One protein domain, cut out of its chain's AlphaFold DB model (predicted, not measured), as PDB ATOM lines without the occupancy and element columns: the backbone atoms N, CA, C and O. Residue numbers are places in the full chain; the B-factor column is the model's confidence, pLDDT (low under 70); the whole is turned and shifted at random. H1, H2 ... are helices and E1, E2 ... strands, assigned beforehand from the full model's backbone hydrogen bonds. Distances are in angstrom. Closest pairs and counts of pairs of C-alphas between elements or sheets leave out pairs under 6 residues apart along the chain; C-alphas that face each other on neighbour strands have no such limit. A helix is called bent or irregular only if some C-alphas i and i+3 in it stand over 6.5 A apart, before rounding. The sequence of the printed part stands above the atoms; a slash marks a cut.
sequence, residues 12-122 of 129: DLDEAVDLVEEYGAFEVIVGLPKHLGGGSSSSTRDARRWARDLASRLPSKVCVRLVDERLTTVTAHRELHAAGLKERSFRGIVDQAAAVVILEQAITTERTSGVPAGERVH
ATOM      1  N   ASP A  12      22.285  -6.702  27.049       94.25
ATOM      2  CA  ASP A  12      22.871  -6.841  28.386       94.25
ATOM      3  C   ASP A  12      24.385  -6.607  28.409       94.25
ATOM      4  O   ASP A  12      24.925  -6.156  29.414       94.25
ATOM      5  N   LEU A  13      25.084  -6.924  27.318       95.81
ATOM      6  CA  LEU A  13      26.514  -6.650  27.196       95.81
ATOM      7  C   LEU A  13      26.779  -5.169  26.939       95.81
ATOM      8  O   LEU A  13      27.760  -4.655  27.460       95.81
ATOM      9  N   ASP A  14      25.932  -4.505  26.151       95.62
ATOM     10  CA  ASP A  14      26.048  -3.064  25.905       95.62
ATOM     11  C   ASP A  14      25.777  -2.277  27.191       95.62
ATOM     12  O   ASP A  14      26.605  -1.469  27.594       95.62
ATOM     13  N   GLU A  15      24.721  -2.630  27.930       96.12
ATOM     14  CA  GLU A  15      24.433  -2.025  29.237       96.12
ATOM     15  C   GLU A  15      25.573  -2.268  30.246       96.12
ATOM     16  O   GLU A  15      25.928  -1.385  31.024       96.12
ATOM     17  N   ALA A  16      26.212  -3.445  30.225       95.81
ATOM     18  CA  ALA A  16      27.389  -3.703  31.056       95.81
ATOM     19  C   ALA A  16      28.596  -2.829  30.673       95.81
ATOM     20  O   ALA A  16      29.344  -2.416  31.559       95.81
ATOM     21  N   VAL A  17      28.807  -2.564  29.379       96.69
ATOM     22  CA  VAL A  17      29.865  -1.659  28.904       96.69
ATOM     23  C   VAL A  17      29.587  -0.237  29.382       96.69
ATOM     24  O   VAL A  17      30.483   0.371  29.966       96.69
ATOM     25  N   ASP A  18      28.349   0.240  29.237       96.56
ATOM     26  CA  ASP A  18      27.939   1.570  29.694       96.56
ATOM     27  C   ASP A  18      28.198   1.743  31.197       96.56
ATOM     28  O   ASP A  18      28.796   2.732  31.616       96.56
ATOM     29  N   LEU A  19      27.846   0.742  32.015       96.06
ATOM     30  CA  LEU A  19      28.121   0.764  33.457       96.06
ATOM     31  C   LEU A  19      29.628   0.793  33.753       96.06
ATOM     32  O   LEU A  19      30.076   1.506  34.650       96.06
ATOM     33  N   VAL A  20      30.438   0.023  33.023       96.56
ATOM     34  CA  VAL A  20      31.899   0.036  33.204       96.56
ATOM     35  C   VAL A  20      32.480   1.416  32.905       96.56
ATOM     36  O   VAL A  20      33.362   1.873  33.636       96.56
ATOM     37  N   GLU A  21      31.988   2.083  31.864       95.75
ATOM     38  CA  GLU A  21      32.404   3.438  31.511       95.75
ATOM     39  C   GLU A  21      31.920   4.469  32.535       95.75
ATOM     40  O   GLU A  21      32.728   5.268  33.011       95.75
ATOM     41  N   GLU A  22      30.648   4.402  32.933       96.00
ATOM     42  CA  GLU A  22      30.024   5.288  33.922       96.00
ATOM     43  C   GLU A  22      30.773   5.262  35.260       96.00
ATOM     44  O   GLU A  22      31.107   6.310  35.816       96.00
ATOM     45  N   TYR A  23      31.087   4.065  35.765       95.56
ATOM     46  CA  TYR A  23      31.796   3.902  37.036       95.56
ATOM     47  C   TYR A  23      33.322   3.983  36.903       95.56
ATOM     48  O   TYR A  23      34.026   3.909  37.913       95.56
ATOM     49  N   GLY A  24      33.860   4.109  35.685       95.31
ATOM     50  CA  GLY A  24      35.303   4.093  35.443       95.31
ATOM     51  C   GLY A  24      35.978   2.802  35.918       95.31
ATOM     52  O   GLY A  24      37.114   2.836  36.400       95.31
ATOM     53  N   ALA A  25      35.284   1.665  35.826       95.56
ATOM     54  CA  ALA A  25      35.784   0.393  36.329       95.56
ATOM     55  C   ALA A  25      37.008  -0.073  35.520       95.56
ATOM     56  O   ALA A  25      36.983  -0.163  34.293       95.56
ATOM     57  N   PHE A  26      38.102  -0.393  36.216       94.56
ATOM     58  CA  PHE A  26      39.328  -0.903  35.590       94.56
ATOM     59  C   PHE A  26      39.320  -2.430  35.427       94.56
ATOM     60  O   PHE A  26      40.110  -2.982  34.658       94.56
ATOM     61  N   GLU A  27      38.427  -3.124  36.131       95.25
ATOM     62  CA  GLU A  27      38.288  -4.572  36.077       95.25
ATOM     63  C   GLU A  27      36.844  -5.005  36.356       95.25
ATOM     64  O   GLU A  27      36.145  -4.401  37.168       95.25
ATOM     65  N   VAL A  28      36.408  -6.068  35.678       96.88
ATOM     66  CA  VAL A  28      35.096  -6.695  35.840       96.88
ATOM     67  C   VAL A  28      35.269  -8.118  36.351       96.88
ATOM     68  O   VAL A  28      35.927  -8.950  35.717       96.88
ATOM     69  N   ILE A  29      34.617  -8.419  37.471       95.88
ATOM     70  CA  ILE A  29      34.547  -9.767  38.028       95.88
ATOM     71  C   ILE A  29      33.251 -10.433  37.568       95.88
ATOM     72  O   ILE A  29      32.158  -9.931  37.813       95.88
ATOM     73  N   VAL A  30      33.380 -11.585  36.918       94.62
ATOM     74  CA  VAL A  30      32.261 -12.446  36.537       94.62
ATOM     75  C   VAL A  30      32.367 -13.724  37.345       94.62
ATOM     76  O   VAL A  30      33.394 -14.403  37.337       94.62
ATOM     77  N   GLY A  31      31.305 -14.067  38.056       92.06
ATOM     78  CA  GLY A  31      31.278 -15.322  38.774       92.06
ATOM     79  C   GLY A  31      31.191 -16.526  37.824       92.06
ATOM     80  O   GLY A  31      30.611 -16.483  36.735       92.06
ATOM     81  N   LEU A  32      31.876 -17.601  38.198       90.12
ATOM     82  CA  LEU A  32      31.959 -18.855  37.474       90.12
ATOM     83  C   LEU A  32      31.326 -19.967  38.320       90.12
ATOM     84  O   LEU A  32      31.995 -20.513  39.209       90.12
ATOM     85  N   PRO A  33      30.079 -20.366  38.012       84.94
ATOM     86  CA  PRO A  33      29.430 -21.474  38.689       84.94
ATOM     87  C   PRO A  33      30.248 -22.747  38.480       84.94
ATOM     88  O   PRO A  33      30.453 -23.186  37.342       84.94
ATOM     89  N   LYS A  34      30.718 -23.364  39.566       75.12
ATOM     90  CA  LYS A  34      31.341 -24.690  39.531       75.12
ATOM     91  C   LYS A  34      30.663 -25.603  40.530       75.12
ATOM     92  O   LYS A  34      30.630 -25.323  41.724       75.12
ATOM     93  N   HIS A  35      30.187 -26.748  40.056       64.38
ATOM     94  CA  HIS A  35      29.702 -27.791  40.948       64.38
ATOM     95  C   HIS A  35      30.867 -28.423  41.723       64.38
ATOM     96  O   HIS A  35      31.994 -28.522  41.222       64.38
ATOM     97  N   LEU A  36      30.577 -28.902  42.936       56.78
ATOM     98  CA  LEU A  36      31.521 -29.649  43.777       56.78
ATOM     99  C   LEU A  36      32.036 -30.927  43.085       56.78
ATOM    100  O   LEU A  36      33.161 -31.339  43.332       56.78
ATOM    101  N   GLY A  37      31.262 -31.496  42.150       60.00
ATOM    102  CA  GLY A  37      31.665 -32.635  41.312       60.00
ATOM    103  C   GLY A  37      32.596 -32.299  40.135       60.00
ATOM    104  O   GLY A  37      32.868 -33.169  39.317       60.00
ATOM    105  N   GLY A  38      33.057 -31.050  39.992       56.12
ATOM    106  CA  GLY A  38      34.109 -30.664  39.037       56.12
ATOM    107  C   GLY A  38      33.703 -30.531  37.559       56.12
ATOM    108  O   GLY A  38      34.487 -30.002  36.774       56.12
ATOM    109  N   GLY A  39      32.494 -30.948  37.168       57.16
ATOM    110  CA  GLY A  39      32.007 -30.855  35.786       57.16
ATOM    111  C   GLY A  39      31.568 -29.445  35.358       57.16
ATOM    112  O   GLY A  39      30.944 -28.716  36.129       57.16
ATOM    113  N   SER A  40      31.858 -29.079  34.103       62.81
ATOM    114  CA  SER A  40      31.368 -27.849  33.458       62.81
ATOM    115  C   SER A  40      29.881 -27.976  33.112       62.81
ATOM    116  O   SER A  40      29.498 -28.809  32.284       62.81
ATOM    117  N   SER A  41      29.034 -27.152  33.728       78.88
ATOM    118  CA  SER A  41      27.592 -27.128  33.465       78.88
ATOM    119  C   SER A  41      27.240 -26.196  32.295       78.88
ATOM    120  O   SER A  41      28.088 -25.484  31.747       78.88
ATOM    121  N   SER A  42      25.966 -26.188  31.890       84.62
ATOM    122  CA  SER A  42      25.442 -25.182  30.955       84.62
ATOM    123  C   SER A  42      25.671 -23.756  31.465       84.62
ATOM    124  O   SER A  42      26.065 -22.905  30.673       84.62
ATOM    125  N   SER A  43      25.522 -23.515  32.772       83.50
ATOM    126  CA  SER A  43      25.768 -22.206  33.385       83.50
ATOM    127  C   SER A  43      27.252 -21.833  33.415       83.50
ATOM    128  O   SER A  43      27.585 -20.693  33.107       83.50
ATOM    129  N   THR A  44      28.166 -22.783  33.660       88.75
ATOM    130  CA  THR A  44      29.616 -22.537  33.535       88.75
ATOM    131  C   THR A  44      29.981 -22.090  32.116       88.75
ATOM    132  O   THR A  44      30.763 -21.156  31.928       88.75
ATOM    133  N   ARG A  45      29.427 -22.760  31.093       90.06
ATOM    134  CA  ARG A  45      29.666 -22.398  29.688       90.06
ATOM    135  C   ARG A  45      29.060 -21.043  29.336       90.06
ATOM    136  O   ARG A  45      29.708 -20.286  28.616       90.06
ATOM    137  N   ASP A  46      27.864 -20.746  29.839       90.50
ATOM    138  CA  ASP A  46      27.203 -19.462  29.602       90.50
ATOM    139  C   ASP A  46      27.999 -18.303  30.212       90.50
ATOM    140  O   ASP A  46      28.350 -17.375  29.487       90.50
ATOM    141  N   ALA A  47      28.417 -18.414  31.477       91.69
ATOM    142  CA  ALA A  47      29.250 -17.412  32.148       91.69
ATOM    143  C   ALA A  47      30.565 -17.158  31.392       91.69
ATOM    144  O   ALA A  47      30.932 -16.017  31.114       91.69
ATOM    145  N   ARG A  48      31.251 -18.227  30.957       93.81
ATOM    146  CA  ARG A  48      32.476 -18.119  30.142       93.81
ATOM    147  C   ARG A  48      32.236 -17.478  28.778       93.81
ATOM    148  O   ARG A  48      33.129 -16.818  28.248       93.81
ATOM    149  N   ARG A  49      31.090 -17.729  28.145       93.75
ATOM    150  CA  ARG A  49      30.734 -17.098  26.868       93.75
ATOM    151  C   ARG A  49      30.459 -15.615  27.082       93.75
ATOM    152  O   ARG A  49      31.092 -14.804  26.422       93.75
ATOM    153  N   TRP A  50      29.601 -15.287  28.040       94.75
ATOM    154  CA  TRP A  50      29.240 -13.914  28.366       94.75
ATOM    155  C   TRP A  50      30.464 -13.065  28.717       94.75
ATOM    156  O   TRP A  50      30.672 -12.016  28.121       94.75
ATOM    157  N   ALA A  51      31.348 -13.573  29.582       95.81
ATOM    158  CA  ALA A  51      32.564 -12.865  29.967       95.81
ATOM    159  C   ALA A  51      33.513 -12.611  28.782       95.81
ATOM    160  O   ALA A  51      34.140 -11.557  28.707       95.81
ATOM    161  N   ARG A  52      33.623 -13.558  27.837       95.81
ATOM    162  CA  ARG A  52      34.432 -13.377  26.617       95.81
ATOM    163  C   ARG A  52      33.824 -12.354  25.670       95.81
ATOM    164  O   ARG A  52      34.562 -11.559  25.086       95.81
ATOM    165  N   ASP A  53      32.506 -12.387  25.512       95.31
ATOM    166  CA  ASP A  53      31.790 -11.432  24.674       95.31
ATOM    167  C   ASP A  53      31.928 -10.017  25.260       95.31
ATOM    168  O   ASP A  53      32.268  -9.096  24.520       95.31
ATOM    169  N   LEU A  54      31.794  -9.861  26.585       96.06
ATOM    170  CA  LEU A  54      32.019  -8.594  27.288       96.06
ATOM    171  C   LEU A  54      33.463  -8.104  27.126       96.06
ATOM    172  O   LEU A  54      33.688  -6.975  26.697       96.06
ATOM    173  N   ALA A  55      34.450  -8.966  27.390       96.31
ATOM    174  CA  ALA A  55      35.866  -8.623  27.239       96.31
ATOM    175  C   ALA A  55      36.211  -8.147  25.817       96.31
ATOM    176  O   ALA A  55      37.146  -7.378  25.634       96.31
ATOM    177  N   SER A  56      35.465  -8.610  24.809       95.19
ATOM    178  CA  SER A  56      35.661  -8.218  23.409       95.19
ATOM    179  C   SER A  56      35.032  -6.863  23.058       95.19
ATOM    180  O   SER A  56      35.361  -6.321  22.004       95.19
ATOM    181  N   ARG A  57      34.128  -6.335  23.894       95.19
ATOM    182  CA  ARG A  57      33.515  -5.002  23.738       95.19
ATOM    183  C   ARG A  57      34.219  -3.931  24.572       95.19
ATOM    184  O   ARG A  57      34.194  -2.766  24.200       95.19
ATOM    185  N   LEU A  58      34.861  -4.326  25.670       95.25
ATOM    186  CA  LEU A  58      35.542  -3.408  26.576       95.25
ATOM    187  C   LEU A  58      36.872  -2.869  26.012       95.25
ATOM    188  O   LEU A  58      37.554  -3.558  25.244       95.25
ATOM    189  N   PRO A  59      37.303  -1.664  26.435       92.50
ATOM    190  CA  PRO A  59      38.637  -1.155  26.135       92.50
ATOM    191  C   PRO A  59      39.737  -2.111  26.619       92.50
ATOM    192  O   PRO A  59      39.629  -2.698  27.691       92.50
ATOM    193  N   SER A  60      40.860  -2.188  25.898       88.94
ATOM    194  CA  SER A  60      41.964  -3.128  26.188       88.94
ATOM    195  C   SER A  60      42.591  -2.999  27.584       88.94
ATOM    196  O   SER A  60      43.243  -3.935  28.053       88.94
ATOM    197  N   LYS A  61      42.411  -1.846  28.238       92.25
ATOM    198  CA  LYS A  61      42.862  -1.573  29.609       92.25
ATOM    199  C   LYS A  61      41.957  -2.182  30.685       92.25
ATOM    200  O   LYS A  61      42.427  -2.361  31.802       92.25
ATOM    201  N   VAL A  62      40.698  -2.489  30.363       95.56
ATOM    202  CA  VAL A  62      39.743  -3.073  31.310       95.56
ATOM    203  C   VAL A  62      39.822  -4.589  31.223       95.56
ATOM    204  O   VAL A  62      39.632  -5.181  30.160       95.56
ATOM    205  N   CYS A  63      40.130  -5.234  32.344       95.00
ATOM    206  CA  CYS A  63      40.228  -6.688  32.402       95.00
ATOM    207  C   CYS A  63      38.893  -7.318  32.802       95.00
ATOM    208  O   CYS A  63      38.138  -6.748  33.579       95.00
ATOM    209  N   VAL A  64      38.616  -8.522  32.300       97.38
ATOM    210  CA  VAL A  64      37.511  -9.357  32.788       97.38
ATOM    211  C   VAL A  64      38.105 -10.612  33.416       97.38
ATOM    212  O   VAL A  64      38.983 -11.251  32.824       97.38
ATOM    213  N   ARG A  65      37.641 -10.971  34.611       96.50
ATOM    214  CA  ARG A  65      38.132 -12.113  35.389       96.50
ATOM    215  C   ARG A  65      36.986 -13.032  35.798       96.50
ATOM    216  O   ARG A  65      35.949 -12.566  36.252       96.50
ATOM    217  N   LEU A  66      37.194 -14.341  35.670       95.12
ATOM    218  CA  LEU A  66      36.259 -15.370  36.128       95.12
ATOM    219  C   LEU A  66      36.636 -15.858  37.529       95.12
ATOM    220  O   LEU A  66      37.703 -16.454  37.695       95.12
ATOM    221  N   VAL A  67      35.763 -15.652  38.515       92.19
ATOM    222  CA  VAL A  67      35.993 -16.021  39.924       92.19
ATOM    223  C   VAL A  67      35.061 -17.156  40.340       92.19
ATOM    224  O   VAL A  67      33.892 -17.178  39.990       92.19
ATOM    225  N   ASP A  68      35.592 -18.139  41.061       87.50
ATOM    226  CA  ASP A  68      34.852 -19.339  41.461       87.50
ATOM    227  C   ASP A  68      33.768 -19.032  42.517       87.50
ATOM    228  O   ASP A  68      34.082 -18.494  43.579       87.50
ATOM    229  N   GLU A  69      32.512 -19.407  42.239       76.75
ATOM    230  CA  GLU A  69      31.338 -19.114  43.087       76.75
ATOM    231  C   GLU A  69      30.987 -20.207  44.113       76.75
ATOM    232  O   GLU A  69      29.951 -20.123  44.774       76.75
ATOM    233  N   ARG A  70      31.793 -21.271  44.249       69.38
ATOM    234  CA  ARG A  70      31.455 -22.488  45.030       69.38
ATOM    235  C   ARG A  70      30.908 -22.273  46.450       69.38
ATOM    236  O   ARG A  70      30.273 -23.183  46.977       69.38
ATOM    237  N   LEU A  71      31.166 -21.128  47.077       56.34
ATOM    238  CA  LEU A  71      30.812 -20.849  48.470       56.34
ATOM    239  C   LEU A  71      29.615 -19.901  48.653       56.34
ATOM    240  O   LEU A  71      29.154 -19.751  49.780       56.34
ATOM    241  N   THR A  72      29.078 -19.287  47.596       57.28
ATOM    242  CA  THR A  72      28.177 -18.127  47.760       57.28
ATOM    243  C   THR A  72      26.688 -18.485  47.758       57.28
ATOM    244  O   THR A  72      25.895 -17.852  48.451       57.28
ATOM    245  N   THR A  73      26.283 -19.541  47.048       56.50
ATOM    246  CA  THR A  73      24.857 -19.857  46.827       56.50
ATOM    247  C   THR A  73      24.247 -20.817  47.850       56.50
ATOM    248  O   THR A  73      23.045 -20.757  48.097       56.50
ATOM    249  N   VAL A  74      25.037 -21.689  48.489       58.56
ATOM    250  CA  VAL A  74      24.494 -22.720  49.401       58.56
ATOM    251  C   VAL A  74      24.027 -22.129  50.736       58.56
ATOM    252  O   VAL A  74      22.977 -22.528  51.237       58.56
ATOM    253  N   THR A  75      24.767 -21.174  51.305       57.78
ATOM    254  CA  THR A  75      24.411 -20.540  52.587       57.78
ATOM    255  C   THR A  75      23.258 -19.550  52.411       57.78
ATOM    256  O   THR A  75      22.253 -19.662  53.111       57.78
ATOM    257  N   ALA A  76      23.326 -18.687  51.390       57.19
ATOM    258  CA  ALA A  76      22.285 -17.699  51.095       57.19
ATOM    259  C   ALA A  76      20.918 -18.341  50.782       57.19
ATOM    260  O   ALA A  76      19.887 -17.888  51.281       57.19
ATOM    261  N   HIS A  77      20.881 -19.443  50.017       59.72
ATOM    262  CA  HIS A  77      19.623 -20.157  49.761       59.72
ATOM    263  C   HIS A  77      19.035 -20.818  51.011       59.72
ATOM    264  O   HIS A  77      17.812 -20.837  51.164       59.72
ATOM    265  N   ARG A  78      19.871 -21.364  51.905       63.00
ATOM    266  CA  ARG A  78      19.395 -22.018  53.134       63.00
ATOM    267  C   ARG A  78      18.746 -21.021  54.089       63.00
ATOM    268  O   ARG A  78      17.682 -21.320  54.623       63.00
ATOM    269  N   GLU A  79      19.340 -19.846  54.259       61.94
ATOM    270  CA  GLU A  79      18.821 -18.800  55.148       61.94
ATOM    271  C   GLU A  79      17.502 -18.205  54.635       61.94
ATOM    272  O   GLU A  79      16.546 -18.051  55.395       61.94
ATOM    273  N   LEU A  80      17.392 -17.958  53.327       61.69
ATOM    274  CA  LEU A  80      16.180 -17.385  52.729       61.69
ATOM    275  C   LEU A  80      15.018 -18.378  52.646       61.69
ATOM    276  O   LEU A  80      13.860 -17.990  52.820       61.69
ATOM    277  N   HIS A  81      15.311 -19.661  52.428       59.75
ATOM    278  CA  HIS A  81      14.301 -20.713  52.509       59.75
ATOM    279  C   HIS A  81      13.828 -20.922  53.958       59.75
ATOM    280  O   HIS A  81      12.634 -21.112  54.192       59.75
ATOM    281  N   ALA A  82      14.732 -20.843  54.944       63.19
ATOM    282  CA  ALA A  82      14.376 -20.904  56.365       63.19
ATOM    283  C   ALA A  82      13.480 -19.727  56.804       63.19
ATOM    284  O   ALA A  82      12.665 -19.888  57.709       63.19
ATOM    285  N   ALA A  83      13.562 -18.580  56.121       65.19
ATOM    286  CA  ALA A  83      12.700 -17.417  56.340       65.19
ATOM    287  C   ALA A  83      11.288 -17.530  55.710       65.19
ATOM    288  O   ALA A  83      10.516 -16.575  55.765       65.19
ATOM    289  N   GLY A  84      10.925 -18.670  55.101       56.88
ATOM    290  CA  GLY A  84       9.567 -18.934  54.595       56.88
ATOM    291  C   GLY A  84       9.187 -18.181  53.312       56.88
ATOM    292  O   GLY A  84       8.013 -18.144  52.934       56.88
ATOM    293  N   LEU A  85      10.161 -17.579  52.628       60.38
ATOM    294  CA  LEU A  85       9.944 -16.834  51.392       60.38
ATOM    295  C   LEU A  85       9.945 -17.769  50.174       60.38
ATOM    296  O   LEU A  85      10.717 -18.722  50.090       60.38
ATOM    297  N   LYS A  86       9.082 -17.487  49.193       64.81
ATOM    298  CA  LYS A  86       9.033 -18.256  47.939       64.81
ATOM    299  C   LYS A  86      10.258 -17.919  47.085       64.81
ATOM    300  O   LYS A  86      10.551 -16.754  46.863       64.81
ATOM    301  N   GLU A  87      10.909 -18.922  46.504       64.50
ATOM    302  CA  GLU A  87      12.163 -18.771  45.738       64.50
ATOM    303  C   GLU A  87      12.137 -17.660  44.674       64.50
ATOM    304  O   GLU A  87      13.088 -16.900  44.490       64.50
ATOM    305  N   ARG A  88      10.992 -17.497  44.010       66.25
ATOM    306  CA  ARG A  88      10.797 -16.476  42.979       66.25
ATOM    307  C   ARG A  88      10.808 -15.041  43.521       66.25
ATOM    308  O   ARG A  88      11.153 -14.142  42.763       66.25
ATOM    309  N   SER A  89      10.429 -14.814  44.782       66.31
ATOM    310  CA  SER A  89      10.387 -13.466  45.368       66.31
ATOM    311  C   SER A  89      11.762 -12.956  45.786       66.31
ATOM    312  O   SER A  89      11.944 -11.748  45.868       66.31
ATOM    313  N   PHE A  90      12.728 -13.847  46.022       65.50
ATOM    314  CA  PHE A  90      14.067 -13.457  46.464       65.50
ATOM    315  C   PHE A  90      15.161 -13.680  45.421       65.50
ATOM    316  O   PHE A  90      16.274 -13.220  45.639       65.50
ATOM    317  N   ARG A  91      14.889 -14.353  44.294       67.88
ATOM    318  CA  ARG A  91      15.930 -14.712  43.311       67.88
ATOM    319  C   ARG A  91      16.790 -13.522  42.868       67.88
ATOM    320  O   ARG A  91      18.004 -13.610  42.934       67.88
ATOM    321  N   GLY A  92      16.174 -12.384  42.536       69.75
ATOM    322  CA  GLY A  92      16.926 -11.177  42.161       69.75
ATOM    323  C   GLY A  92      17.776 -10.593  43.299       69.75
ATOM    324  O   GLY A  92      18.856 -10.074  43.043       69.75
ATOM    325  N   ILE A  93      17.321 -10.720  44.552       72.31
ATOM    326  CA  ILE A  93      18.072 -10.298  45.747       72.31
ATOM    327  C   ILE A  93      19.243 -11.256  45.999       72.31
ATOM    328  O   ILE A  93      20.337 -10.811  46.331       72.31
ATOM    329  N   VAL A  94      19.037 -12.560  45.799       72.44
ATOM    330  CA  VAL A  94      20.090 -13.579  45.909       72.44
ATOM    331  C   VAL A  94      21.169 -13.373  44.866       72.44
ATOM    332  O   VAL A  94      22.340 -13.408  45.221       72.44
ATOM    333  N   ASP A  95      20.796 -13.117  43.613       76.88
ATOM    334  CA  ASP A  95      21.764 -12.899  42.533       76.88
ATOM    335  C   ASP A  95      22.637 -11.667  42.821       76.88
ATOM    336  O   ASP A  95      23.856 -11.686  42.659       76.88
ATOM    337  N   GLN A  96      22.012 -10.604  43.329       82.00
ATOM    338  CA  GLN A  96      22.688  -9.394  43.775       82.00
ATOM    339  C   GLN A  96      23.634  -9.657  44.958       82.00
ATOM    340  O   GLN A  96      24.813  -9.306  44.897       82.00
ATOM    341  N   ALA A  97      23.148 -10.307  46.016       80.81
ATOM    342  CA  ALA A  97      23.961 -10.656  47.177       80.81
ATOM    343  C   ALA A  97      25.138 -11.566  46.790       80.81
ATOM    344  O   ALA A  97      26.262 -11.344  47.233       80.81
ATOM    345  N   ALA A  98      24.910 -12.540  45.906       80.25
ATOM    346  CA  ALA A  98      25.956 -13.403  45.381       80.25
ATOM    347  C   ALA A  98      27.035 -12.591  44.652       80.25
ATOM    348  O   ALA A  98      28.217 -12.805  44.913       80.25
ATOM    349  N   ALA A  99      26.657 -11.623  43.807       86.69
ATOM    350  CA  ALA A  99      27.614 -10.758  43.115       86.69
ATOM    351  C   ALA A  99      28.512  -9.970  44.087       86.69
ATOM    352  O   ALA A  99      29.722  -9.883  43.867       86.69
ATOM    353  N   VAL A 100      27.950  -9.452  45.186       88.50
ATOM    354  CA  VAL A 100      28.720  -8.757  46.235       88.50
ATOM    355  C   VAL A 100      29.711  -9.710  46.903       88.50
ATOM    356  O   VAL A 100      30.898  -9.401  46.967       88.50
ATOM    357  N   VAL A 101      29.259 -10.894  47.323       85.69
ATOM    358  CA  VAL A 101      30.121 -11.885  47.989       85.69
ATOM    359  C   VAL A 101      31.267 -12.335  47.076       85.69
ATOM    360  O   VAL A 101      32.405 -12.468  47.525       85.69
ATOM    361  N   ILE A 102      31.001 -12.540  45.782       88.19
ATOM    362  CA  ILE A 102      32.029 -12.898  44.789       88.19
ATOM    363  C   ILE A 102      33.086 -11.791  44.689       88.19
ATOM    364  O   ILE A 102      34.284 -12.086  44.672       88.19
ATOM    365  N   LEU A 103      32.661 -10.525  44.641       91.75
ATOM    366  CA  LEU A 103      33.571  -9.383  44.570       91.75
ATOM    367  C   LEU A 103      34.413  -9.246  45.847       91.75
ATOM    368  O   LEU A 103      35.630  -9.081  45.768       91.75
ATOM    369  N   GLU A 104      33.799  -9.370  47.023       89.94
ATOM    370  CA  GLU A 104      34.505  -9.339  48.309       89.94
ATOM    371  C   GLU A 104      35.533 -10.472  48.427       89.94
ATOM    372  O   GLU A 104      36.667 -10.251  48.869       89.94
ATOM    373  N   GLN A 105      35.176 -11.679  47.976       87.62
ATOM    374  CA  GLN A 105      36.083 -12.823  47.928       87.62
ATOM    375  C   GLN A 105      37.272 -12.560  46.996       87.62
ATOM    376  O   GLN A 105      38.409 -12.887  47.350       87.62
ATOM    377  N   ALA A 106      37.031 -11.963  45.825       90.81
ATOM    378  CA  ALA A 106      38.082 -11.590  44.887       90.81
ATOM    379  C   ALA A 106      39.059 -10.596  45.535       90.81
ATOM    380  O   ALA A 106      40.241 -10.907  45.670       90.81
ATOM    381  N   ILE A 107      38.551  -9.478  46.065       92.88
ATOM    382  CA  ILE A 107      39.357  -8.436  46.726       92.88
ATOM    383  C   ILE A 107      40.167  -9.011  47.896       92.88
ATOM    384  O   ILE A 107      41.344  -8.688  48.073       92.88
ATOM    385  N   THR A 108      39.555  -9.881  48.700       90.62
ATOM    386  CA  THR A 108      40.223 -10.510  49.850       90.62
ATOM    387  C   THR A 108      41.334 -11.460  49.406       90.62
ATOM    388  O   THR A 108      42.421 -11.465  49.994       90.62
ATOM    389  N   THR A 109      41.090 -12.237  48.347       88.69
ATOM    390  CA  THR A 109      42.084 -13.153  47.773       88.69
ATOM    391  C   THR A 109      43.292 -12.375  47.264       88.69
ATOM    392  O   THR A 109      44.426 -12.737  47.583       88.69
ATOM    393  N   GLU A 110      43.072 -11.277  46.539       92.81
ATOM    394  CA  GLU A 110      44.152 -10.426  46.030       92.81
ATOM    395  C   GLU A 110      44.946  -9.771  47.154       92.81
ATOM    396  O   GLU A 110      46.174  -9.820  47.149       92.81
ATOM    397  N   ARG A 111      44.262  -9.230  48.168       92.81
ATOM    398  CA  ARG A 111      44.915  -8.602  49.325       92.81
ATOM    399  C   ARG A 111      45.816  -9.570  50.088       92.81
ATOM    400  O   ARG A 111      46.854  -9.161  50.596       92.81
ATOM    401  N   THR A 112      45.412 -10.834  50.180       91.44
ATOM    402  CA  THR A 112      46.138 -11.851  50.955       91.44
ATOM    403  C   THR A 112      47.270 -12.494  50.152       91.44
ATOM    404  O   THR A 112      48.329 -12.773  50.701       91.44
ATOM    405  N   SER A 113      47.054 -12.745  48.858       91.62
ATOM    406  CA  SER A 113      48.009 -13.471  48.006       91.62
ATOM    407  C   SER A 113      48.939 -12.569  47.193       91.62
ATOM    408  O   SER A 113      49.966 -13.040  46.710       91.62
ATOM    409  N   GLY A 114      48.578 -11.297  46.998       91.94
ATOM    410  CA  GLY A 114      49.260 -10.380  46.083       91.94
ATOM    411  C   GLY A 114      49.040 -10.693  44.597       91.94
ATOM    412  O   GLY A 114      49.686 -10.079  43.749       91.94
ATOM    413  N   VAL A 115      48.159 -11.644  44.262       89.75
ATOM    414  CA  VAL A 115      47.906 -12.101  42.888       89.75
ATOM    415  C   VAL A 115      46.443 -11.850  42.509       89.75
ATOM    416  O   VAL A 115      45.570 -12.203  43.302       89.75
ATOM    417  N   PRO A 116      46.150 -11.321  41.299       90.94
ATOM    418  CA  PRO A 116      44.782 -11.079  40.846       90.94
ATOM    419  C   PRO A 116      43.886 -12.327  40.883       90.94
ATOM    420  O   PRO A 116      44.277 -13.384  40.373       90.94
ATOM    421  N   ALA A 117      42.667 -12.206  41.404       91.31
ATOM    422  CA  ALA A 117      41.790 -13.332  41.708       91.31
ATOM    423  C   ALA A 117      41.114 -13.931  40.465       91.31
ATOM    424  O   ALA A 117      40.595 -13.227  39.603       91.31
ATOM    425  N   GLY A 118      41.046 -15.264  40.396       91.50
ATOM    426  CA  GLY A 118      40.328 -15.993  39.343       91.50
ATOM    427  C   GLY A 118      41.133 -16.211  38.056       91.50
ATOM    428  O   GLY A 118      42.353 -16.072  38.020       91.50
ATOM    429  N   GLU A 119      40.461 -16.460  36.934       94.25
ATOM    430  CA  GLU A 119      41.059 -16.671  35.597       94.25
ATOM    431  C   GLU A 119      40.859 -15.446  34.686       94.25
ATOM    432  O   GLU A 119      39.734 -14.959  34.566       94.25
ATOM    433  N   ARG A 120      41.926 -14.922  34.062       95.31
ATOM    434  CA  ARG A 120      41.808 -13.776  33.145       95.31
ATOM    435  C   ARG A 120      41.127 -14.219  31.856       95.31
ATOM    436  O   ARG A 120      41.542 -15.188  31.225       95.31
ATOM    437  N   VAL A 121      40.112 -13.473  31.444       96.12
ATOM    438  CA  VAL A 121      39.414 -13.705  30.185       96.12
ATOM    439  C   VAL A 121      40.128 -12.955  29.072       96.12
ATOM    440  O   VAL A 121      40.386 -11.755  29.169       96.12
ATOM    441  N   HIS A 122      40.440 -13.671  27.997       91.12
ATOM    442  CA  HIS A 122      41.008 -13.074  26.799       91.12
ATOM    443  C   HIS A 122      39.903 -12.800  25.771       91.12
ATOM    444  O   HIS A 122      39.097 -13.701  25.503       91.12
TER     445      HIS A 122
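AT A GLANCE: This is residues 12 to 122 of the 129 residues of the protein "RNAse H domain protein, YqgF family" of Actinomyces johnsonii F0510 (UniProt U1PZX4). A small three-stranded sheet lies between two helices, H2 along one face and the long H4 across the other. Beyond the sheet, H4 and H3 make a helical hairpin arm, while H1 packs on residues 50 to 57 of H2. The printed part has 111 residues, mostly helix, in the order H1 E1 H2 E2 H3 H4 E3; the sheet, E1 E2 E3, is mixed. It is compact, with a radius of gyration of the C-alphas of 15.0 A and spans of 45 by 31 by 27 A.

HOW THE PARTS SIT: Inner strand E2, residues 63 to 68, is parallel to edge strand E1, residues 27 to 32, with N 30 and O 65 within hydrogen-bond range at 2.8 A. Edge strand E3, residues 119 to 121, is antiparallel to E2, with N 66 and O 119 at 2.8 A. H2, residues 42 to 57, is on the sheet at a height of 8.3 A, along the strands at 5 degrees to E2 on the local plane; the closest C-alphas of H2 and E2, Ala 55 and Val 64, are 5.8 A apart. E1, H2 and E2 form a strand-helix-strand unit, parallel neighbour strands joined through a helix, with a right-handed crossover. H4, residues 87 to 113, is on the opposite face at a height of 8.0 A, giving three layers, helices on both faces; it runs only just across the strands, at 63 degrees to E1 on the local plane, and its closest C-alpha pair with E1 is Ile 102 and Gly 31, 6.5 A. H3, residues 73 to 82, touches residues 87 to 98 of H4 alone, closest at the C-alphas of Thr 73 and Ala 98, 6.7 A, opposite ways at a steep tilt of 39 degrees, a helical hairpin. H1, residues 12 to 22, touches H2, closest at the C-alphas of Leu 13 and Leu 54, 5.8 A. Every O i to N i+4 pair is within hydrogen-bond range in H1, H2 and H3, and 21 of 23 in H4.

IN THESE COORDINATES: E1 is 15.7 A long, E2 16.5 A and E3 6.4 A, H1 15.1 A, H2 22.9 A and H3 14.2 A. H4, 36.3 A, has a kink of 35 degrees near residue 94 and is irregular, with C-alphas 89 and 92 7.6 A apart. C-alpha 12 is at (22.871, -6.841, 28.386) and C-alpha 121 at (39.414, -13.705, 30.185).

THE WHOLE: The two C-alphas farthest apart, of Ser 60 and Gly 84, are 45.9 A apart. The printed part has no cut and no long link. Low pLDDT, under 70, falls on residues 35 to 40 and 70 to 92.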